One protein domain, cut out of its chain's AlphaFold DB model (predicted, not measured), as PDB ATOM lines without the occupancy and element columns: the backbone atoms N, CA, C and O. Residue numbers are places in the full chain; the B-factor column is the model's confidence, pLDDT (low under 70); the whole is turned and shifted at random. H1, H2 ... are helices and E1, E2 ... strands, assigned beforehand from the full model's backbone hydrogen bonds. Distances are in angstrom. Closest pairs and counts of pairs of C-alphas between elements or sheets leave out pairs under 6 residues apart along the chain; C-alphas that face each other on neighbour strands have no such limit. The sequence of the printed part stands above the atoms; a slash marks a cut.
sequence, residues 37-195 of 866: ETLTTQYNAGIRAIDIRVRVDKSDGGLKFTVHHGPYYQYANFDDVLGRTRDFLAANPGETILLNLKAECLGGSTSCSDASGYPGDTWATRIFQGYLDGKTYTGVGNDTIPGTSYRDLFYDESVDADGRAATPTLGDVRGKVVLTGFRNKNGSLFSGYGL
ATOM      1  N   GLU A  37     -23.512  12.516 -20.626       67.81
ATOM      2  CA  GLU A  37     -22.053  12.565 -20.840       67.81
ATOM      3  C   GLU A  37     -21.702  12.567 -22.331       67.81
ATOM      4  O   GLU A  37     -20.879  13.365 -22.776       67.81
ATOM      5  N   THR A  38     -22.437  11.786 -23.126       74.38
ATOM      6  CA  THR A  38     -22.301  11.757 -24.591       74.38
ATOM      7  C   THR A  38     -22.548  13.126 -25.237       74.38
ATOM      8  O   THR A  38     -21.903  13.472 -26.227       74.38
ATOM      9  N   LEU A  39     -23.425  13.945 -24.645       83.50
ATOM     10  CA  LEU A  39     -23.736  15.296 -25.113       83.50
ATOM     11  C   LEU A  39     -22.564  16.266 -24.901       83.50
ATOM     12  O   LEU A  39     -22.323  17.133 -25.735       83.50
ATOM     13  N   THR A  40     -21.794  16.087 -23.825       80.69
ATOM     14  CA  THR A  40     -20.599  16.909 -23.568       80.69
ATOM     15  C   THR A  40     -19.543  16.667 -24.644       80.69
ATOM     16  O   THR A  40     -18.987  17.619 -25.188       80.69
ATOM     17  N   THR A  41     -19.324  15.405 -25.024       78.25
ATOM     18  CA  THR A  41     -18.418  15.048 -26.124       78.25
ATOM     19  C   THR A  41     -18.861  15.671 -27.447       78.25
ATOM     20  O   THR A  41     -18.032  16.202 -28.180       78.25
ATOM     21  N   GLN A  42     -20.165  15.665 -27.739       83.25
ATOM     22  CA  GLN A  42     -20.710  16.294 -28.945       83.25
ATOM     23  C   GLN A  42     -20.440  17.803 -28.987       83.25
ATOM     24  O   GLN A  42     -20.000  18.320 -30.014       83.25
ATOM     25  N   TYR A  43     -20.653  18.511 -27.875       86.81
ATOM     26  CA  TYR A  43     -20.358  19.941 -27.805       86.81
ATOM     27  C   TYR A  43     -18.871  20.239 -27.974       86.81
ATOM     28  O   TYR A  43     -18.515  21.137 -28.738       86.81
ATOM     29  N   ASN A  44     -18.003  19.456 -27.335       82.31
ATOM     30  CA  ASN A  44     -16.557  19.618 -27.478       82.31
ATOM     31  C   ASN A  44     -16.082  19.346 -28.915       82.31
ATOM     32  O   ASN A  44     -15.156  20.000 -29.372       82.31
ATOM     33  N   ALA A  45     -16.762  18.461 -29.650       74.81
ATOM     34  CA  ALA A  45     -16.501  18.200 -31.067       74.81
ATOM     35  C   ALA A  45     -17.075  19.271 -32.024       74.81
ATOM     36  O   ALA A  45     -16.950  19.141 -33.235       74.81
ATOM     37  N   GLY A  46     -17.742  20.312 -31.510       83.69
ATOM     38  CA  GLY A  46     -18.248  21.427 -32.321       83.69
ATOM     39  C   GLY A  46     -19.723  21.347 -32.727       83.69
ATOM     40  O   GLY A  46     -20.208  22.225 -33.440       83.69
ATOM     41  N   ILE A  47     -20.487  20.359 -32.246       91.94
ATOM     42  CA  ILE A  47     -21.938  20.304 -32.490       91.94
ATOM     43  C   ILE A  47     -22.628  21.451 -31.741       91.94
ATOM     44  O   ILE A  47     -22.383  21.676 -30.554       91.94
ATOM     45  N   ARG A  48     -23.506  22.187 -32.436       95.44
ATOM     46  CA  ARG A  48     -24.277  23.319 -31.879       95.44
ATOM     47  C   ARG A  48     -25.781  23.230 -32.103       95.44
ATOM     48  O   ARG A  48     -26.512  24.071 -31.596       95.44
ATOM     49  N   ALA A  49     -26.258  22.219 -32.821       96.88
ATOM     50  CA  ALA A  49     -27.679  21.966 -33.024       96.88
ATOM     51  C   ALA A  49     -28.022  20.551 -32.558       96.88
ATOM     52  O   ALA A  49     -27.354  19.596 -32.949       96.88
ATOM     53  N   ILE A  50     -29.039  20.423 -31.707       95.56
ATOM     54  CA  ILE A  50     -29.431  19.150 -31.092       95.56
ATOM     55  C   ILE A  50     -30.933  18.896 -31.252       95.56
ATOM     56  O   ILE A  50     -31.749  19.805 -31.090       95.56
ATOM     57  N   ASP A  51     -31.297  17.651 -31.572       94.38
ATOM     58  CA  ASP A  51     -32.686  17.171 -31.620       94.38
ATOM     59  C   ASP A  51     -32.970  16.318 -30.389       94.38
ATOM     60  O   ASP A  51     -32.451  15.210 -30.248       94.38
ATOM     61  N   ILE A  52     -33.784  16.840 -29.478       94.81
ATOM     62  CA  ILE A  52     -34.130  16.173 -28.231       94.81
ATOM     63  C   ILE A  52     -35.579  15.727 -28.298       94.81
ATOM     64  O   ILE A  52     -36.510  16.526 -28.432       94.81
ATOM     65  N   ARG A  53     -35.772  14.417 -28.175       92.00
ATOM     66  CA  ARG A  53     -37.090  13.799 -28.231       92.00
ATOM     67  C   ARG A  53     -37.460  13.249 -26.869       92.00
ATOM     68  O   ARG A  53     -36.689  12.508 -26.262       92.00
ATOM     69  N   VAL A  54     -38.623  13.647 -26.366       92.62
ATOM     70  CA  VAL A  54     -39.018  13.431 -24.971       92.62
ATOM     71  C   VAL A  54     -40.352  12.715 -24.830       92.62
ATOM     72  O   VAL A  54     -41.210  12.752 -25.717       92.62
ATOM     73  N   ARG A  55     -40.535  12.088 -23.669       89.94
ATOM     74  CA  ARG A  55     -41.813  11.573 -23.172       89.94
ATOM     75  C   ARG A  55     -42.145  12.186 -21.830       89.94
ATOM     76  O   ARG A  55     -41.244  12.489 -21.050       89.94
ATOM     77  N   VAL A  56     -43.439  12.308 -21.553       91.62
ATOM     78  CA  VAL A  56     -43.908  12.639 -20.208       91.62
ATOM     79  C   VAL A  56     -43.769  11.402 -19.334       91.62
ATOM     80  O   VAL A  56     -44.394  10.372 -19.596       91.62
ATOM     81  N   ASP A  57     -42.977  11.530 -18.277       90.50
ATOM     82  CA  ASP A  57     -42.791  10.508 -17.254       90.50
ATOM     83  C   ASP A  57     -43.266  11.018 -15.887       90.50
ATOM     84  O   ASP A  57     -43.252  12.224 -15.622       90.50
ATOM     85  N   LYS A  58     -43.690  10.100 -15.012       89.50
ATOM     86  CA  LYS A  58     -44.105  10.401 -13.638       89.50
ATOM     87  C   LYS A  58     -43.339   9.533 -12.650       89.50
ATOM     88  O   LYS A  58     -43.440   8.312 -12.677       89.50
ATOM     89  N   SER A  59     -42.672  10.193 -11.710       84.94
ATOM     90  CA  SER A  59     -41.977   9.563 -10.584       84.94
ATOM     91  C   SER A  59     -42.474  10.121  -9.246       84.94
ATOM     92  O   SER A  59     -43.297  11.040  -9.225       84.94
ATOM     93  N   ASP A  60     -41.945   9.613  -8.130       81.06
ATOM     94  CA  ASP A  60     -42.210  10.165  -6.791       81.06
ATOM     95  C   ASP A  60     -41.816  11.651  -6.682       81.06
ATOM     96  O   ASP A  60     -42.411  12.402  -5.914       81.06
ATOM     97  N   GLY A  61     -40.856  12.095  -7.504       81.38
ATOM     98  CA  GLY A  61     -40.441  13.494  -7.630       81.38
ATOM     99  C   GLY A  61     -41.327  14.352  -8.543       81.38
ATOM    100  O   GLY A  61     -40.972  15.491  -8.815       81.38
ATOM    101  N   GLY A  62     -42.455  13.835  -9.037       91.25
ATOM    102  CA  GLY A  62     -43.362  14.545  -9.941       91.25
ATOM    103  C   GLY A  62     -43.163  14.211 -11.424       91.25
ATOM    104  O   GLY A  62     -42.554  13.197 -11.785       91.25
ATOM    105  N   LEU A  63     -43.760  15.046 -12.274       93.38
ATOM    106  CA  LEU A  63     -43.749  14.936 -13.731       93.38
ATOM    107  C   LEU A  63     -42.471  15.528 -14.320       93.38
ATOM    108  O   LEU A  63     -42.071  16.634 -13.959       93.38
ATOM    109  N   LYS A  64     -41.882  14.815 -15.277       92.88
ATOM    110  CA  LYS A  64     -40.635  15.198 -15.944       92.88
ATOM    111  C   LYS A  64     -40.609  14.730 -17.396       92.88
ATOM    112  O   LYS A  64     -41.536  14.079 -17.879       92.88
ATOM    113  N   PHE A  65     -39.510  15.047 -18.069       94.38
ATOM    114  CA  PHE A  65     -39.206  14.568 -19.409       94.38
ATOM    115  C   PHE A  65     -38.064  13.563 -19.376       94.38
ATOM    116  O   PHE A  65     -36.956  13.886 -18.943       94.38
ATOM    117  N   THR A  66     -38.329  12.366 -19.885       91.12
ATOM    118  CA  THR A  66     -37.307  11.368 -20.217       91.12
ATOM    119  C   THR A  66     -36.965  11.476 -21.701       91.12
ATOM    120  O   THR A  66     -37.848  11.753 -22.513       91.12
ATOM    121  N   VAL A  67     -35.702  11.259 -22.072       89.69
ATOM    122  CA  VAL A  67     -35.228  11.305 -23.466       89.69
ATOM    123  C   VAL A  67     -35.392   9.937 -24.127       89.69
ATOM    124  O   VAL A  67     -35.058   8.904 -23.538       89.69
ATOM    125  N   HIS A  68     -35.924   9.920 -25.349       85.62
ATOM    126  CA  HIS A  68     -36.313   8.705 -26.057       85.62
ATOM    127  C   HIS A  68     -35.953   8.725 -27.545       85.62
ATOM    128  O   HIS A  68     -35.904   9.773 -28.173       85.62
ATOM    129  N   HIS A  69     -35.798   7.529 -28.111       84.06
ATOM    130  CA  HIS A  69     -35.867   7.278 -29.547       84.06
ATOM    131  C   HIS A  69     -36.994   6.269 -29.783       84.06
ATOM    132  O   HIS A  69     -36.873   5.095 -29.415       84.06
ATOM    133  N   GLY A  70     -38.135   6.728 -30.304       80.44
ATOM    134  CA  GLY A  70     -39.365   5.938 -30.297       80.44
ATOM    135  C   GLY A  70     -39.657   5.359 -28.896       80.44
ATOM    136  O   GLY A  70     -39.731   6.109 -27.918       80.44
ATOM    137  N   PRO A  71     -39.807   4.030 -28.744       77.38
ATOM    138  CA  PRO A  71     -40.080   3.429 -27.444       77.38
ATOM    139  C   PRO A  71     -38.873   3.322 -26.511       77.38
ATOM    140  O   PRO A  71     -39.062   3.109 -25.311       77.38
ATOM    141  N   TYR A  72     -37.655   3.504 -27.014       80.94
ATOM    142  CA  TYR A  72     -36.433   3.215 -26.274       80.94
ATOM    143  C   TYR A  72     -35.994   4.406 -25.430       80.94
ATOM    144  O   TYR A  72     -35.733   5.488 -25.958       80.94
ATOM    145  N   TYR A  73     -35.908   4.205 -24.115       83.12
ATOM    146  CA  TYR A  73     -35.325   5.178 -23.194       83.12
ATOM    147  C   TYR A  73     -33.819   5.289 -23.435       83.12
ATOM    148  O   TYR A  73     -33.137   4.270 -23.506       83.12
ATOM    149  N   GLN A  74     -33.309   6.513 -23.544       81.56
ATOM    150  CA  GLN A  74     -31.898   6.783 -23.848       81.56
ATOM    151  C   GLN A  74     -31.041   6.968 -22.585       81.56
ATOM    152  O   GLN A  74     -29.945   7.515 -22.651       81.56
ATOM    153  N   TYR A  75     -31.543   6.548 -21.419       83.31
ATOM    154  CA  TYR A  75     -30.856   6.690 -20.130       83.31
ATOM    155  C   TYR A  75     -30.522   8.144 -19.746       83.31
ATOM    156  O   TYR A  75     -29.629   8.383 -18.938       83.31
ATOM    157  N   ALA A  76     -31.258   9.117 -20.290       85.44
ATOM    158  CA  ALA A  76     -31.129  10.541 -19.986       85.44
ATOM    159  C   ALA A  76     -32.497  11.182 -19.747       85.44
ATOM    160  O   ALA A  76     -33.500  10.798 -20.353       85.44
ATOM    161  N   ASN A  77     -32.539  12.182 -18.879       90.75
ATOM    162  CA  ASN A  77     -33.683  13.061 -18.677       90.75
ATOM    163  C   ASN A  77     -33.387  14.440 -19.269       90.75
ATOM    164  O   ASN A  77     -32.244  14.780 -19.571       90.75
ATOM    165  N   PHE A  78     -34.421  15.259 -19.430       93.69
ATOM    166  CA  PHE A  78     -34.230  16.605 -19.962       93.69
ATOM    167  C   PHE A  78     -33.418  17.503 -19.016       93.69
ATOM    168  O   PHE A  78     -32.651  18.331 -19.494       93.69
ATOM    169  N   ASP A  79     -33.482  17.279 -17.699       91.81
ATOM    170  CA  ASP A  79     -32.587  17.934 -16.733       91.81
ATOM    171  C   ASP A  79     -31.106  17.654 -17.010       91.81
ATOM    172  O   ASP A  79     -30.277  18.553 -16.873       91.81
ATOM    173  N   ASP A  80     -30.771  16.431 -17.436       91.56
ATOM    174  CA  ASP A  80     -29.396  16.065 -17.779       91.56
ATOM    175  C   ASP A  80     -28.935  16.843 -19.018       91.56
ATOM    176  O   ASP A  80     -27.819  17.358 -19.049       91.56
ATOM    177  N   VAL A  81     -29.813  16.995 -20.018       94.06
ATOM    178  CA  VAL A  81     -29.548  17.819 -21.209       94.06
ATOM    179  C   VAL A  81     -29.308  19.271 -20.798       94.06
ATOM    180  O   VAL A  81     -28.241  19.811 -21.074       94.06
ATOM    181  N   LEU A  82     -30.256  19.887 -20.085       96.31
ATOM    182  CA  LEU A  82     -30.177  21.296 -19.690       96.31
ATOM    183  C   LEU A  82     -28.965  21.585 -18.796       96.31
ATOM    184  O   LEU A  82     -28.292  22.598 -18.982       96.31
ATOM    185  N   GLY A  83     -28.656  20.686 -17.858       95.06
ATOM    186  CA  GLY A  83     -27.483  20.788 -16.995       95.06
ATOM    187  C   GLY A  83     -26.181  20.795 -17.795       95.06
ATOM    188  O   GLY A  83     -25.377  21.712 -17.644       95.06
ATOM    189  N   ARG A  84     -26.000  19.830 -18.706       93.50
ATOM    190  CA  ARG A  84     -24.784  19.734 -19.533       93.50
ATOM    191  C   ARG A  84     -24.657  20.896 -20.514       93.50
ATOM    192  O   ARG A  84     -23.558  21.411 -20.700       93.50
ATOM    193  N   THR A  85     -25.764  21.348 -21.101       96.44
ATOM    194  CA  THR A  85     -25.777  22.527 -21.978       96.44
ATOM    195  C   THR A  85     -25.398  23.799 -21.225       96.44
ATOM    196  O   THR A  85     -24.585  24.578 -21.719       96.44
ATOM    197  N   ARG A  86     -25.943  24.005 -20.018       97.31
ATOM    198  CA  ARG A  86     -25.584  25.142 -19.160       97.31
ATOM    199  C   ARG A  86     -24.099  25.135 -18.832       97.31
ATOM    200  O   ARG A  86     -23.450  26.165 -18.972       97.31
ATOM    201  N   ASP A  87     -23.571  23.993 -18.404       96.06
ATOM    202  CA  ASP A  87     -22.169  23.879 -18.009       96.06
ATOM    203  C   ASP A  87     -21.238  24.140 -19.213       96.06
ATOM    204  O   ASP A  87     -20.253  24.868 -19.085       96.06
ATOM    205  N   PHE A  88     -21.598  23.646 -20.407       95.75
ATOM    206  CA  PHE A  88     -20.872  23.930 -21.649       95.75
ATOM    207  C   PHE A  88     -20.888  25.420 -22.024       95.75
ATOM    208  O   PHE A  88     -19.833  25.987 -22.301       95.75
ATOM    209  N   LEU A  89     -22.058  26.066 -22.016       97.06
ATOM    210  CA  LEU A  89     -22.194  27.483 -22.377       97.06
ATOM    211  C   LEU A  89     -21.557  28.416 -21.338       97.06
ATOM    212  O   LEU A  89     -21.036  29.467 -21.700       97.06
ATOM    213  N   ALA A  90     -21.537  28.023 -20.062       94.50
ATOM    214  CA  ALA A  90     -20.809  28.745 -19.023       94.50
ATOM    215  C   ALA A  90     -19.287  28.682 -19.239       94.50
ATOM    216  O   ALA A  90     -18.599  29.679 -19.027       94.50
ATOM    217  N   ALA A  91     -18.766  27.533 -19.684       89.75
ATOM    218  CA  ALA A  91     -17.358  27.380 -20.047       89.75
ATOM    219  C   ALA A  91     -17.009  28.058 -21.386       89.75
ATOM    220  O   ALA A  91     -15.873  28.486 -21.576       89.75
ATOM    221  N   ASN A  92     -17.984  28.193 -22.292       88.19
ATOM    222  CA  ASN A  92     -17.810  28.722 -23.645       88.19
ATOM    223  C   ASN A  92     -18.820  29.852 -23.934       88.19
ATOM    224  O   ASN A  92     -19.715  29.692 -24.765       88.19
ATOM    225  N   PRO A  93     -18.694  31.026 -23.285       88.06
ATOM    226  CA  PRO A  93     -19.700  32.093 -23.359       88.06
ATOM    227  C   PRO A  93     -19.841  32.732 -24.752       88.06
ATOM    228  O   PRO A  93     -20.782  33.487 -24.992       88.06
ATOM    229  N   GLY A  94     -18.913  32.455 -25.673       86.75
ATOM    230  CA  GLY A  94     -18.993  32.872 -27.076       86.75
ATOM    231  C   GLY A  94     -19.916  32.013 -27.947       86.75
ATOM    232  O   GLY A  94     -20.194  32.404 -29.081       86.75
ATOM    233  N   GLU A  95     -20.398  30.882 -27.427       93.69
ATOM    234  CA  GLU A  95     -21.172  29.876 -28.160       93.69
ATOM    235  C   GLU A  95     -22.682  30.010 -27.920       93.69
ATOM    236  O   GLU A  95     -23.134  30.677 -26.991       93.69
ATOM    237  N   THR A  96     -23.482  29.341 -28.751       98.12
ATOM    238  CA  THR A  96     -24.934  29.181 -28.575       98.12
ATOM    239  C   THR A  96     -25.348  27.770 -28.981       98.12
ATOM    240  O   THR A  96     -24.676  27.148 -29.805       98.12
ATOM    241  N   ILE A  97     -26.443  27.256 -28.416       98.44
ATOM    242  CA  ILE A  97     -27.000  25.948 -28.783       98.44
ATOM    243  C   ILE A  97     -28.401  26.118 -29.365       98.44
ATOM    244  O   ILE A  97     -29.290  26.687 -28.737       98.44
ATOM    245  N   LEU A  98     -28.617  25.558 -30.550       98.38
ATOM    246  CA  LEU A  98     -29.927  25.416 -31.165       98.38
ATOM    247  C   LEU A  98     -30.566  24.111 -30.682       98.38
ATOM    248  O   LEU A  98     -30.055  23.022 -30.942       98.38
ATOM    249  N   LEU A  99     -31.697  24.211 -29.989       98.00
ATOM    250  CA  LEU A  99     -32.427  23.060 -29.466       98.00
ATOM    251  C   LEU A  99     -33.723  22.867 -30.243       98.00
ATOM    252  O   LEU A  99     -34.601  23.725 -30.229       98.00
ATOM    253  N   ASN A 100     -33.872  21.708 -30.863       95.12
ATOM    254  CA  ASN A 100     -35.144  21.244 -31.380       95.12
ATOM    255  C   ASN A 100     -35.766  20.266 -30.373       95.12
ATOM    256  O   ASN A 100     -35.132  19.275 -30.022       95.12
ATOM    257  N   LEU A 101     -36.984  20.535 -29.894       95.56
ATOM    258  CA  LEU A 101     -37.669  19.696 -28.905       95.56
ATOM    259  C   LEU A 101     -38.897  19.027 -29.530       95.56
ATOM    260  O   LEU A 101     -39.717  19.676 -30.184       95.56
ATOM    261  N   LYS A 102     -39.075  17.725 -29.307       91.94
ATOM    262  CA  LYS A 102     -40.232  16.990 -29.836       91.94
ATOM    263  C   LYS A 102     -40.778  15.977 -28.832       91.94
ATOM    264  O   LYS A 102     -40.030  15.191 -28.265       91.94
ATOM    265  N   ALA A 103     -42.097  15.928 -28.669       90.56
ATOM    266  CA  ALA A 103     -42.757  14.801 -28.013       90.56
ATOM    267  C   ALA A 103     -42.713  13.561 -28.928       90.56
ATOM    268  O   ALA A 103     -43.061  13.638 -30.110       90.56
ATOM    269  N   GLU A 104     -42.266  12.413 -28.419       84.94
ATOM    270  CA  GLU A 104     -41.907  11.286 -29.293       84.94
ATOM    271  C   GLU A 104     -43.051  10.304 -29.580       84.94
ATOM    272  O   GLU A 104     -43.166   9.778 -30.686       84.94
ATOM    273  N   CYS A 105     -43.936  10.065 -28.615       77.19
ATOM    274  CA  CYS A 105     -44.827   8.908 -28.664       77.19
ATOM    275  C   CYS A 105     -46.188   9.183 -29.300       77.19
ATOM    276  O   CYS A 105     -47.029   9.876 -28.732       77.19
ATOM    277  N   LEU A 106     -46.449   8.542 -30.444       69.81
ATOM    278  CA  LEU A 106     -47.733   8.610 -31.153       69.81
ATOM    279  C   LEU A 106     -48.884   7.909 -30.393       69.81
ATOM    280  O   LEU A 106     -50.025   8.380 -30.446       69.81
ATOM    281  N   GLY A 107     -48.575   6.866 -29.608       61.06
ATOM    282  CA  GLY A 107     -49.532   6.022 -28.880       61.06
ATOM    283  C   GLY A 107     -50.150   4.923 -29.761       61.06
ATOM    284  O   GLY A 107     -50.639   5.201 -30.852       61.06
ATOM    285  N   GLY A 108     -50.098   3.663 -29.310       55.75
ATOM    286  CA  GLY A 108     -50.521   2.467 -30.057       55.75
ATOM    287  C   GLY A 108     -50.070   1.164 -29.373       55.75
ATOM    288  O   GLY A 108     -49.260   1.205 -28.454       55.75
ATOM    289  N   SER A 109     -50.581   0.001 -29.798       49.22
ATOM    290  CA  SER A 109     -50.301  -1.303 -29.151       49.22
ATOM    291  C   SER A 109     -48.860  -1.809 -29.319       49.22
ATOM    292  O   SER A 109     -48.433  -2.680 -28.566       49.22
ATOM    293  N   THR A 110     -48.115  -1.259 -30.279       51.69
ATOM    294  CA  THR A 110     -46.698  -1.556 -30.565       51.69
ATOM    295  C   THR A 110     -45.795  -0.320 -30.447       51.69
ATOM    296  O   THR A 110     -44.623  -0.379 -30.814       51.69
ATOM    297  N   SER A 111     -46.318   0.807 -29.945       63.97
ATOM    298  CA  SER A 111     -45.569   2.054 -29.750       63.97
ATOM    299  C   SER A 111     -45.528   2.452 -28.274       63.97
ATOM    300  O   SER A 111     -46.120   1.807 -27.412       63.97
ATOM    301  N   CYS A 112     -44.774   3.497 -27.956       73.31
ATOM    302  CA  CYS A 112     -44.677   4.000 -26.594       73.31
ATOM    303  C   CYS A 112     -45.857   4.887 -26.184       73.31
ATOM    304  O   CYS A 112     -46.569   5.431 -27.028       73.31
ATOM    305  N   SER A 113     -46.044   5.055 -24.872       76.69
ATOM    306  CA  SER A 113     -47.107   5.870 -24.272       76.69
ATOM    307  C   SER A 113     -46.565   6.799 -23.188       76.69
ATOM    308  O   SER A 113     -45.744   6.397 -22.377       76.69
ATOM    309  N   ASP A 114     -47.029   8.040 -23.124       85.00
ATOM    310  CA  ASP A 114     -46.753   8.890 -21.958       85.00
ATOM    311  C   ASP A 114     -47.285   8.263 -20.655       85.00
ATOM    312  O   ASP A 114     -48.120   7.348 -20.679       85.00
ATOM    313  N   ALA A 115     -46.814   8.767 -19.511       83.81
ATOM    314  CA  ALA A 115     -47.302   8.357 -18.200       83.81
ATOM    315  C   ALA A 115     -48.841   8.393 -18.130       83.81
ATOM    316  O   ALA A 115     -49.494   9.375 -18.500       83.81
ATOM    317  N   SER A 116     -49.430   7.300 -17.632       80.38
ATOM    318  CA  SER A 116     -50.885   7.147 -17.544       80.38
ATOM    319  C   SER A 116     -51.518   8.276 -16.723       80.38
ATOM    320  O   SER A 116     -51.018   8.634 -15.658       80.38
ATOM    321  N   GLY A 117     -52.623   8.838 -17.220       80.25
ATOM    322  CA  GLY A 117     -53.302   9.987 -16.608       80.25
ATOM    323  C   GLY A 117     -52.737  11.357 -17.004       80.25
ATOM    324  O   GLY A 117     -53.375  12.368 -16.716       80.25
ATOM    325  N   TYR A 118     -51.615  11.395 -17.728       82.62
ATOM    326  CA  TYR A 118     -50.979  12.621 -18.222       82.62
ATOM    327  C   TYR A 118     -50.814  12.659 -19.752       82.62
ATOM    328  O   TYR A 118     -49.783  13.133 -20.229       82.62
ATOM    329  N   PRO A 119     -51.787  12.172 -20.557       68.75
ATOM    330  CA  PRO A 119     -51.615  12.157 -22.000       68.75
ATOM    331  C   PRO A 119     -51.694  13.575 -22.577       68.75
ATOM    332  O   PRO A 119     -52.646  14.316 -22.326       68.75
ATOM    333  N   GLY A 120     -50.743  13.899 -23.449       69.00
ATOM    334  CA  GLY A 120     -50.935  14.904 -24.485       69.00
ATOM    335  C   GLY A 120     -50.346  16.292 -24.246       69.00
ATOM    336  O   GLY A 120     -49.778  16.642 -23.213       69.00
ATOM    337  N   ASP A 121     -50.533  17.078 -25.297       82.06
ATOM    338  CA  ASP A 121     -50.015  18.406 -25.606       82.06
ATOM    339  C   ASP A 121     -50.005  19.411 -24.441       82.06
ATOM    340  O   ASP A 121     -49.049  20.165 -24.275       82.06
ATOM    341  N   THR A 122     -51.033  19.395 -23.590       86.12
ATOM    342  CA  THR A 122     -51.137  20.311 -22.442       86.12
ATOM    343  C   THR A 122     -50.129  20.003 -21.338       86.12
ATOM    344  O   THR A 122     -49.602  20.920 -20.712       86.12
ATOM    345  N   TRP A 123     -49.856  18.725 -21.063       89.12
ATOM    346  CA  TRP A 123     -48.874  18.363 -20.039       89.12
ATOM    347  C   TRP A 123     -47.451  18.573 -20.536       89.12
ATOM    348  O   TRP A 123     -46.615  19.024 -19.759       89.12
ATOM    349  N   ALA A 124     -47.198  18.351 -21.827       90.50
ATOM    350  CA  ALA A 124     -45.908  18.651 -22.435       90.50
ATOM    351  C   ALA A 124     -45.533  20.137 -22.265       90.50
ATOM    352  O   ALA A 124     -44.464  20.451 -21.744       90.50
ATOM    353  N   THR A 125     -46.429  21.067 -22.606       91.38
ATOM    354  CA  THR A 125     -46.147  22.504 -22.441       91.38
ATOM    355  C   THR A 125     -46.056  22.926 -20.975       91.38
ATOM    356  O   THR A 125     -45.177  23.710 -20.628       91.38
ATOM    357  N   ARG A 126     -46.882  22.363 -20.081       92.12
ATOM    358  CA  ARG A 126     -46.778  22.620 -18.631       92.12
ATOM    359  C   ARG A 126     -45.442  22.172 -18.053       92.12
ATOM    360  O   ARG A 126     -44.830  22.930 -17.312       92.12
ATOM    361  N   ILE A 127     -44.993  20.962 -18.376       94.75
ATOM    362  CA  ILE A 127     -43.718  20.429 -17.881       94.75
ATOM    363  C   ILE A 127     -42.559  21.273 -18.410       94.75
ATOM    364  O   ILE A 127     -41.693  21.654 -17.627       94.75
ATOM    365  N   PHE A 128     -42.578  21.639 -19.697       95.44
ATOM    366  CA  PHE A 128     -41.563  22.523 -20.269       95.44
ATOM    367  C   PHE A 128     -41.513  23.884 -19.560       95.44
ATOM    368  O   PHE A 128     -40.451  24.302 -19.104       95.44
ATOM    369  N   GLN A 129     -42.670  24.518 -19.356       94.31
ATOM    370  CA  GLN A 129     -42.771  25.761 -18.591       94.31
ATOM    371  C   GLN A 129     -42.298  25.590 -17.137       94.31
ATOM    372  O   GLN A 129     -41.721  26.507 -16.560       94.31
ATOM    373  N   GLY A 130     -42.499  24.408 -16.553       96.00
ATOM    374  CA  GLY A 130     -41.963  24.043 -15.246       96.00
ATOM    375  C   GLY A 130     -40.438  24.146 -15.175       96.00
ATOM    376  O   GLY A 130     -39.924  24.785 -14.257       96.00
ATOM    377  N   TYR A 131     -39.712  23.614 -16.165       97.25
ATOM    378  CA  TYR A 131     -38.248  23.755 -16.228       97.25
ATOM    379  C   TYR A 131     -37.804  25.214 -16.328       97.25
ATOM    380  O   TYR A 131     -36.805  25.603 -15.727       97.25
ATOM    381  N   LEU A 132     -38.547  26.045 -17.057       96.69
ATOM    382  CA  LEU A 132     -38.233  27.468 -17.159       96.69
ATOM    383  C   LEU A 132     -38.480  28.177 -15.819       96.69
ATOM    384  O   LEU A 132     -37.617  28.898 -15.328       96.69
ATOM    385  N   ASP A 133     -39.609  27.908 -15.168       96.12
ATOM    386  CA  ASP A 133     -40.038  28.602 -13.947       96.12
ATOM    387  C   ASP A 133     -39.446  28.032 -12.645       96.12
ATOM    388  O   ASP A 133     -39.743  28.545 -11.566       96.12
ATOM    389  N   GLY A 134     -38.651  26.960 -12.715       96.31
ATOM    390  CA  GLY A 134     -38.122  26.273 -11.532       96.31
ATOM    391  C   GLY A 134     -39.200  25.542 -10.733       96.31
ATOM    392  O   GLY A 134     -39.230  25.595  -9.502       96.31
ATOM    393  N   LYS A 135     -40.121  24.880 -11.436       96.50
ATOM    394  CA  LYS A 135     -41.267  24.166 -10.865       96.50
ATOM    395  C   LYS A 135     -41.380  22.765 -11.448       96.50
ATOM    396  O   LYS A 135     -41.394  22.589 -12.662       96.50
ATOM    397  N   THR A 136     -41.610  21.781 -10.591       95.81
ATOM    398  CA  THR A 136     -41.942  20.418 -11.015       95.81
ATOM    399  C   THR A 136     -43.400  20.132 -10.686       95.81
ATOM    400  O   THR A 136     -43.803  20.178  -9.524       95.81
ATOM    401  N   TYR A 137     -44.222  19.861 -11.700       94.00
ATOM    402  CA  TYR A 137     -45.643  19.566 -11.501       94.00
ATOM    403  C   TYR A 137     -45.831  18.186 -10.868       94.00
ATOM    404  O   TYR A 137     -45.289  17.197 -11.349       94.00
ATOM    405  N   THR A 138     -46.655  18.083  -9.826       91.62
ATOM    406  CA  THR A 138     -46.925  16.796  -9.147       91.62
ATOM    407  C   THR A 138     -47.884  15.896  -9.939       91.62
ATOM    408  O   THR A 138     -48.006  14.696  -9.681       91.62
ATOM    409  N   GLY A 139     -48.594  16.486 -10.907       86.00
ATOM    410  CA  GLY A 139     -49.671  15.841 -11.649       86.00
ATOM    411  C   GLY A 139     -51.036  15.900 -10.952       86.00
ATOM    412  O   GLY A 139     -51.944  15.166 -11.344       86.00
ATOM    413  N   VAL A 140     -51.201  16.747  -9.932       85.12
ATOM    414  CA  VAL A 140     -52.494  17.045  -9.296       85.12
ATOM    415  C   VAL A 140     -52.829  18.517  -9.537       85.12
ATOM    416  O   VAL A 140     -52.205  19.406  -8.970       85.12
ATOM    417  N   GLY A 141     -53.793  18.796 -10.418       85.38
ATOM    418  CA  GLY A 141     -54.188  20.172 -10.743       85.38
ATOM    419  C   GLY A 141     -53.015  21.035 -11.230       85.38
ATOM    420  O   GLY A 141     -52.392  20.725 -12.247       85.38
ATOM    421  N   ASN A 142     -52.739  22.126 -10.510       87.62
ATOM    422  CA  ASN A 142     -51.604  23.028 -10.748       87.62
ATOM    423  C   ASN A 142     -50.549  22.938  -9.627       87.62
ATOM    424  O   ASN A 142     -49.721  23.839  -9.497       87.62
ATOM    425  N   ASP A 143     -50.590  21.884  -8.807       93.31
ATOM    426  CA  ASP A 143     -49.662  21.715  -7.694       93.31
ATOM    427  C   ASP A 143     -48.242  21.474  -8.218       93.31
ATOM    428  O   ASP A 143     -48.012  20.683  -9.143       93.31
ATOM    429  N   THR A 144     -47.280  22.163  -7.606       95.44
ATOM    430  CA  THR A 144     -45.862  22.105  -7.971       95.44
ATOM    431  C   THR A 144     -44.989  21.963  -6.730       95.44
ATOM    432  O   THR A 144     -45.363  22.403  -5.642       95.44
ATOM    433  N   ILE A 145     -43.818  21.357  -6.904       94.69
ATOM    434  CA  ILE A 145     -42.712  21.386  -5.942       94.69
ATOM    435  C   ILE A 145     -41.550  22.216  -6.517       94.69
ATOM    436  O   ILE A 145     -41.489  22.389  -7.741       94.69
ATOM    437  N   PRO A 146     -40.643  22.746  -5.672       96.19
ATOM    438  CA  PRO A 146     -39.476  23.486  -6.148       96.19
ATOM    439  C   PRO A 146     -38.608  22.641  -7.084       96.19
ATOM    440  O   PRO A 146     -38.296  21.494  -6.769       96.19
ATOM    441  N   GLY A 147     -38.203  23.230  -8.205       93.44
ATOM    442  CA  GLY A 147     -37.260  22.656  -9.161       93.44
ATOM    443  C   GLY A 147     -36.161  23.653  -9.530       93.44
ATOM    444  O   GLY A 147     -36.119  24.778  -9.031       93.44
ATOM    445  N   THR A 148     -35.265  23.244 -10.427       94.38
ATOM    446  CA  THR A 148     -34.227  24.126 -10.980       94.38
ATOM    447  C   THR A 148     -34.824  24.982 -12.088       94.38
ATOM    448  O   THR A 148     -35.424  24.446 -13.017       94.38
ATOM    449  N   SER A 149     -34.671  26.305 -11.998       96.75
ATOM    450  CA  SER A 149     -35.051  27.202 -13.092       96.75
ATOM    451  C   SER A 149     -33.953  27.230 -14.149       96.75
ATOM    452  O   SER A 149     -32.776  27.409 -13.833       96.75
ATOM    453  N   TYR A 150     -34.365  27.086 -15.403       97.50
ATOM    454  CA  TYR A 150     -33.510  27.224 -16.576       97.50
ATOM    455  C   TYR A 150     -33.906  28.417 -17.453       97.50
ATOM    456  O   TYR A 150     -33.417  28.508 -18.572       97.50
ATOM    457  N   ARG A 151     -34.756  29.346 -16.979       96.44
ATOM    458  CA  ARG A 151     -35.173  30.532 -17.758       96.44
ATOM    459  C   ARG A 151     -33.963  31.279 -18.324       96.44
ATOM    460  O   ARG A 151     -33.882  31.475 -19.527       96.44
ATOM    461  N   ASP A 152     -32.976  31.555 -17.475       96.31
ATOM    462  CA  ASP A 152     -31.763  32.284 -17.858       96.31
ATOM    463  C   ASP A 152     -30.865  31.528 -18.847       96.31
ATOM    464  O   ASP A 152     -29.966  32.130 -19.431       96.31
ATOM    465  N   LEU A 153     -31.073  30.226 -19.056       98.25
ATOM    466  CA  LEU A 153     -30.342  29.468 -20.068       98.25
ATOM    467  C   LEU A 153     -30.900  29.720 -21.473       98.25
ATOM    468  O   LEU A 153     -30.156  29.603 -22.442       98.25
ATOM    469  N   PHE A 154     -32.183  30.056 -21.612       98.31
ATOM    470  CA  PHE A 154     -32.841  30.193 -22.909       98.31
ATOM    471  C   PHE A 154     -32.824  31.631 -23.437       98.31
ATOM    472  O   PHE A 154     -32.720  32.602 -22.687       98.31
ATOM    473  N   TYR A 155     -32.939  31.756 -24.757       97.50
ATOM    474  CA  TYR A 155     -33.347  32.990 -25.413       97.50
ATOM    475  C   TYR A 155     -34.848  33.193 -25.193       97.50
ATOM    476  O   TYR A 155     -35.649  32.411 -25.714       97.50
ATOM    477  N   ASP A 156     -35.214  34.212 -24.414       94.62
ATOM    478  CA  ASP A 156     -36.567  34.389 -23.871       94.62
ATOM    479  C   ASP A 156     -37.660  34.338 -24.945       94.62
ATOM    480  O   ASP A 156     -38.612  33.573 -24.807       94.62
ATOM    481  N   GLU A 157     -37.478  35.048 -26.059       94.56
ATOM    482  CA  GLU A 157     -38.469  35.122 -27.146       94.56
ATOM    483  C   GLU A 157     -38.714  33.766 -27.831       94.56
ATOM    484  O   GLU A 157     -39.721  33.567 -28.506       94.56
ATOM    485  N   SER A 158     -37.787  32.806 -27.702       95.12
ATOM    486  CA  SER A 158     -37.980  31.459 -28.255       95.12
ATOM    487  C   SER A 158     -38.819  30.547 -27.353       95.12
ATOM    488  O   SER A 158     -39.228  29.470 -27.801       95.12
ATOM    489  N   VAL A 159     -39.084  30.957 -26.103       94.81
ATOM    490  CA  VAL A 159     -39.729  30.147 -25.052       94.81
ATOM    491  C   VAL A 159     -40.812  30.890 -24.247       94.81
ATOM    492  O   VAL A 159     -41.222  30.404 -23.190       94.81
ATOM    493  N   ASP A 160     -41.260  32.062 -24.696       87.38
ATOM    494  CA  ASP A 160     -42.181  32.931 -23.948       87.38
ATOM    495  C   ASP A 160     -43.660  32.510 -24.022       87.38
ATOM    496  O   ASP A 160     -44.460  32.962 -23.206       87.38
ATOM    497  N   ALA A 161     -44.017  31.605 -24.940       83.12
ATOM    498  CA  ALA A 161     -45.391  31.184 -25.220       83.12
ATOM    499  C   ALA A 161     -46.326  32.306 -25.733       83.12
ATOM    500  O   ALA A 161     -47.518  32.049 -25.929       83.12
ATOM    501  N   ASP A 162     -45.794  33.496 -26.028       79.75
ATOM    502  CA  ASP A 162     -46.523  34.705 -26.437       79.75
ATOM    503  C   ASP A 162     -46.296  35.066 -27.920       79.75
ATOM    504  O   ASP A 162     -46.974  35.926 -28.488       79.75
ATOM    505  N   GLY A 163     -45.407  34.346 -28.600       80.12
ATOM    506  CA  GLY A 163     -45.169  34.456 -30.033       80.12
ATOM    507  C   GLY A 163     -44.080  33.484 -30.468       80.12
ATOM    508  O   GLY A 163     -43.506  32.781 -29.654       80.12
ATOM    509  N   ARG A 164     -43.805  33.383 -31.770       86.06
ATOM    510  CA  ARG A 164     -42.559  32.733 -32.206       86.06
ATOM    511  C   ARG A 164     -41.529  33.810 -32.461       86.06
ATOM    512  O   ARG A 164     -41.847  34.788 -33.137       86.06
ATOM    513  N   ALA A 165     -40.321  33.592 -31.963       91.62
ATOM    514  CA  ALA A 165     -39.213  34.514 -32.123       91.62
ATOM    515  C   ALA A 165     -38.878  34.753 -33.601       91.62
ATOM    516  O   ALA A 165     -38.909  33.835 -34.435       91.62
ATOM    517  N   ALA A 166     -38.487  35.989 -33.906       90.69
ATOM    518  CA  ALA A 166     -37.704  36.271 -35.100       90.69
ATOM    519  C   ALA A 166     -36.345  35.550 -35.016       90.69
ATOM    520  O   ALA A 166     -35.937  35.090 -33.951       90.69
ATOM    521  N   THR A 167     -35.634  35.426 -36.136       91.00
ATOM    522  CA  THR A 167     -34.279  34.857 -36.113       91.00
ATOM    523  C   THR A 167     -33.346  35.798 -35.343       91.00
ATOM    524  O   THR A 167     -33.164  36.930 -35.797       91.00
ATOM    525  N   PRO A 168     -32.747  35.366 -34.219       93.38
ATOM    526  CA  PRO A 168     -31.822  36.205 -33.472       93.38
ATOM    527  C   PRO A 168     -30.474  36.314 -34.191       93.38
ATOM    528  O   PRO A 168     -30.089  35.431 -34.966       93.38
ATOM    529  N   THR A 169     -29.715  37.369 -33.900       90.44
ATOM    530  CA  THR A 169     -28.294  37.412 -34.255       90.44
ATOM    531  C   THR A 169     -27.484  36.577 -33.265       90.44
ATOM    532  O   THR A 169     -27.913  36.346 -32.137       90.44
ATOM    533  N   LEU A 170     -26.267  36.166 -33.637       88.62
ATOM    534  CA  LEU A 170     -25.378  35.469 -32.698       88.62
ATOM    535  C   LEU A 170     -25.087  36.313 -31.443       88.62
ATOM    536  O   LEU A 170     -24.954  35.762 -30.357       88.62
ATOM    537  N   GLY A 171     -25.016  37.644 -31.575       88.44
ATOM    538  CA  GLY A 171     -24.802  38.547 -30.441       88.44
ATOM    539  C   GLY A 171     -25.920  38.486 -29.398       88.44
ATOM    540  O   GLY A 171     -25.626  38.588 -28.210       88.44
ATOM    541  N   ASP A 172     -27.159  38.247 -29.833       92.88
ATOM    542  CA  ASP A 172     -28.335  38.182 -28.955       92.88
ATOM    543  C   ASP A 172     -28.378  36.888 -28.123       92.88
ATOM    544  O   ASP A 172     -29.007  36.847 -27.066       92.88
ATOM    545  N   VAL A 173     -27.712  35.820 -28.589       97.31
ATOM    546  CA  VAL A 173     -27.892  34.449 -28.062       97.31
ATOM    547  C   VAL A 173     -26.613  33.781 -27.563       97.31
ATOM    548  O   VAL A 173     -26.626  32.600 -27.209       97.31
ATOM    549  N   ARG A 174     -25.497  34.511 -27.499       96.25
ATOM    550  CA  ARG A 174     -24.263  34.026 -26.865       96.25
ATOM    551  C   ARG A 174     -24.510  33.629 -25.409       96.25
ATOM    552  O   ARG A 174     -25.115  34.378 -24.644       96.25
ATOM    553  N   GLY A 175     -24.057  32.436 -25.040       96.38
ATOM    554  CA  GLY A 175     -24.304  31.826 -23.735       96.38
ATOM    555  C   GLY A 175     -25.744  31.338 -23.529       96.38
ATOM    556  O   GLY A 175     -26.094  30.979 -22.406       96.38
ATOM    557  N   LYS A 176     -26.584  31.325 -24.576       98.50
ATOM    558  CA  LYS A 176     -28.000  30.937 -24.505       98.50
ATOM    559  C   LYS A 176     -28.332  29.753 -25.406       98.50
ATOM    560  O   LYS A 176     -27.666  29.484 -26.409       98.50
ATOM    561  N   VAL A 177     -29.420  29.077 -25.056       98.62
ATOM    562  CA  VAL A 177     -30.107  28.083 -25.877       98.62
ATOM    563  C   VAL A 177     -31.229  28.763 -26.650       98.62
ATOM    564  O   VAL A 177     -32.102  29.400 -26.063       98.62
ATOM    565  N   VAL A 178     -31.248  28.582 -27.964       98.38
ATOM    566  CA  VAL A 178     -32.351  29.017 -28.821       98.38
ATOM    567  C   VAL A 178     -33.229  27.812 -29.110       98.38
ATOM    568  O   VAL A 178     -32.791  26.857 -29.759       98.38
ATOM    569  N   LEU A 179     -34.478  27.843 -28.649       97.38
ATOM    570  CA  LEU A 179     -35.449  26.832 -29.044       97.38
ATOM    571  C   LEU A 179     -35.802  27.074 -30.519       97.38
ATOM    572  O   LEU A 179     -36.304  28.134 -30.879       97.38
ATOM    573  N   THR A 180     -35.521  26.115 -31.398       94.50
ATOM    574  CA  THR A 180     -35.835  26.231 -32.832       94.50
ATOM    575  C   THR A 180     -37.274  25.822 -33.121       94.50
ATOM    576  O   THR A 180     -37.926  26.418 -33.977       94.50
ATOM    577  N   GLY A 181     -37.802  24.873 -32.351       92.12
ATOM    578  CA  GLY A 181     -39.195  24.450 -32.377       92.12
ATOM    579  C   GLY A 181     -39.518  23.510 -31.219       92.12
ATOM    580  O   GLY A 181     -38.650  22.777 -30.747       92.12
ATOM    581  N   PHE A 182     -40.781  23.514 -30.789       93.38
ATOM    582  CA  PHE A 182     -41.321  22.503 -29.881       93.38
ATOM    583  C   PHE A 182     -42.524  21.821 -30.530       93.38
ATOM    584  O   PHE A 182     -43.575  22.436 -30.715       93.38
ATOM    585  N   ARG A 183     -42.356  20.555 -30.922       90.56
ATOM    586  CA  ARG A 183     -43.377  19.775 -31.632       90.56
ATOM    587  C   ARG A 183     -44.084  18.779 -30.724       90.56
ATOM    588  O   ARG A 183     -43.466  18.129 -29.880       90.56
ATOM    589  N   ASN A 184     -45.378  18.604 -30.958       89.19
ATOM    590  CA  ASN A 184     -46.149  17.513 -30.393       89.19
ATOM    591  C   ASN A 184     -45.829  16.180 -31.090       89.19
ATOM    592  O   ASN A 184     -45.067  16.109 -32.059       89.19
ATOM    593  N   LYS A 185     -46.455  15.106 -30.604       85.19
ATOM    594  CA  LYS A 185     -46.242  13.744 -31.112       85.19
ATOM    595  C   LYS A 185     -46.521  13.584 -32.606       85.19
ATOM    596  O   LYS A 185     -45.829  12.816 -33.263       85.19
ATOM    597  N   ASN A 186     -47.473  14.345 -33.141       83.38
ATOM    598  CA  ASN A 186     -47.871  14.306 -34.549       83.38
ATOM    599  C   ASN A 186     -47.005  15.222 -35.435       83.38
ATOM    600  O   ASN A 186     -47.279  15.355 -36.624       83.38
ATOM    601  N   GLY A 187     -45.992  15.883 -34.865       81.94
ATOM    602  CA  GLY A 187     -45.117  16.810 -35.581       81.94
ATOM    603  C   GLY A 187     -45.675  18.229 -35.727       81.94
ATOM    604  O   GLY A 187     -45.015  19.072 -36.327       81.94
ATOM    605  N   SER A 188     -46.850  18.540 -35.171       85.56
ATOM    606  CA  SER A 188     -47.365  19.915 -35.145       85.56
ATOM    607  C   SER A 188     -46.648  20.738 -34.077       85.56
ATOM    608  O   SER A 188     -46.320  20.217 -33.014       85.56
ATOM    609  N   LEU A 189     -46.414  22.025 -34.333       87.25
ATOM    610  CA  LEU A 189     -45.800  22.922 -33.350       87.25
ATOM    611  C   LEU A 189     -46.769  23.298 -32.228       87.25
ATOM    612  O   LEU A 189     -47.952  23.544 -32.469       87.25
ATOM    613  N   PHE A 190     -46.237  23.438 -31.018       88.69
ATOM    614  CA  PHE A 190     -46.906  24.163 -29.949       88.69
ATOM    615  C   PHE A 190     -46.863  25.668 -30.227       88.69
ATOM    616  O   PHE A 190     -45.823  26.217 -30.590       88.69
ATOM    617  N   SER A 191     -48.008  26.335 -30.064       83.12
ATOM    618  CA  SER A 191     -48.106  27.788 -30.229       83.12
ATOM    619  C   SER A 191     -47.166  28.512 -29.264       83.12
ATOM    620  O   SER A 191     -47.094  28.136 -28.097       83.12
ATOM    621  N   GLY A 192     -46.495  29.561 -29.747       83.50
ATOM    622  CA  GLY A 192     -45.641  30.425 -28.924       83.50
ATOM    623  C   GLY A 192     -44.243  29.872 -28.609       83.50
ATOM    624  O   GLY A 192     -43.559  30.409 -27.751       83.50
ATOM    625  N   TYR A 193     -43.814  28.786 -29.264       91.31
ATOM    626  CA  TYR A 193     -42.480  28.213 -29.067       91.31
ATOM    627  C   TYR A 193     -41.710  28.112 -30.382       91.31
ATOM    628  O   TYR A 193     -42.242  27.648 -31.398       91.31
ATOM    629  N   GLY A 194     -40.426  28.457 -30.338       92.94
ATOM    630  CA  GLY A 194     -39.505  28.277 -31.453       92.94
ATOM    631  C   GLY A 194     -39.333  29.494 -32.363       92.94
ATOM    632  O   GLY A 194     -39.877  30.570 -32.122       92.94
ATOM    633  N   LEU A 195     -38.593  29.292 -33.455       92.50
ATOM    634  CA  LEU A 195     -38.289  30.328 -34.442       92.50
ATOM    635  C   LEU A 195     -39.335  30.369 -35.559       92.50
ATOM    636  O   LEU A 195     -39.692  29.347 -36.150       92.50
TER     637      LEU A 195
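This is residues 37 to 195 of the 866 residues of the protein "SGNH_hydro domain-containing protein" of Micromonospora rifamycinica (UniProt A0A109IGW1). Picture one strongly twisted sheet of five strands with two helices packed on it, H2 by the beginning of E4 and H3 by the end of that strand. The small hairpin E5 and E6 packs on H3 and on the beginning of E2, H1 packs on H2, and the link of residues 104 to 120 and the short H4 mark the two ends of the longest axis. The printed part has 159 residues, with four named helices and seven named strands in the order H1 E1 E2 E3 H2 E4 H3 E5 E6 H4 E7, and its class is mixed, helices and strands. The large sheet, in the order E3 E2 E1 E4 E7, is mixed, and the sheet E5 E6 is antiparallel. The whole is compact, with a radius of gyration of the C-alphas of 15.2 A and spans of 44 by 31 by 30 A.

Find C-alpha 37 at (-22.053, 12.565, -20.840), where H1 begins; it runs to residue 44. Next comes E1, the longest strand, residues 49 to 59, 29.4 A from first to last C-alpha. E2, residues 62 to 69, measures 22.2 A, and E3, residues 72 to 77, measures 12.7 A. H2 begins at once at C-alpha 78, (-34.230, 16.605, -19.962), and reaches residue 91 after 20.0 A. E4 takes residues 97 to 103, 19.3 A, and H3 takes residues 121 to 133, 18.4 A. E5 is residues 135 to 137, E6 is residues 144 to 146, and H4 is residues 170 to 173. E7 runs over residues 177 to 183, 16.7 A, ending at C-alpha 183, (-43.377, 19.775, -31.632).

Begin with the large sheet, whose edge strands are E3 and E7. E1, E2 and E3 form a meander, each strand the antiparallel neighbour of the one before; look at N 57 and O 64, 3.0 A, and at N 74 and O 67, 3.0 A. E1 bends by 57 degrees at residue 56, and its pairing is staggered: residues 49 to 54 pair with E4 and residues 54 to 59 with E2. E1 and E4 are parallel, with N 52 and O 100 at 2.8 A; E4 and E7 are parallel, with N 180 and O 99 at 2.8 A. E3, H2 and E4 make a split strand-helix-strand unit, with E2 and E1 between its strands, and its crossover is right-handed. H2 and H3 on one face of the sheet make two layers. H2 lies over E7 at a height over the sheet of 7.2 A and runs along the strands, at 20 degrees to E7 on the local plane. H3, with a height of 3.0 A, stands at the sheet's level; its closest C-alphas to E2 are Ile 127 and Lys 64, 6.4 A. H2 and H3 are apart, only just, at 8.1 A. H1 touches H2, closest at the C-alphas of Thr 40 and Arg 84, 6.5 A; they run the same way at a shallow tilt of 33 degrees, only just short of steep, and H1 only grazes the sheet. E5 and E6 form a hairpin, with N 136 and O 145 at 2.9 A; the closest C-alphas of E5 and E2 are Tyr 137 and Leu 63, 5.5 A. H4 is not on the large sheet and touches no helix. In H1, H2 and H3 every O i to N i+4 pair is within hydrogen-bond range; H4 is too short for one.

Look at Ser 109 and Gly 171 for the two C-alphas farthest apart, 47.3 A. The printed part has no cut. The long links are E4 to H3, 17 residues, and E6 to H4, 23 residues. The mean pLDDT of the printed part is 88.6; residue 37, residues 106 to 111 and residues 119 to 120 are under 70.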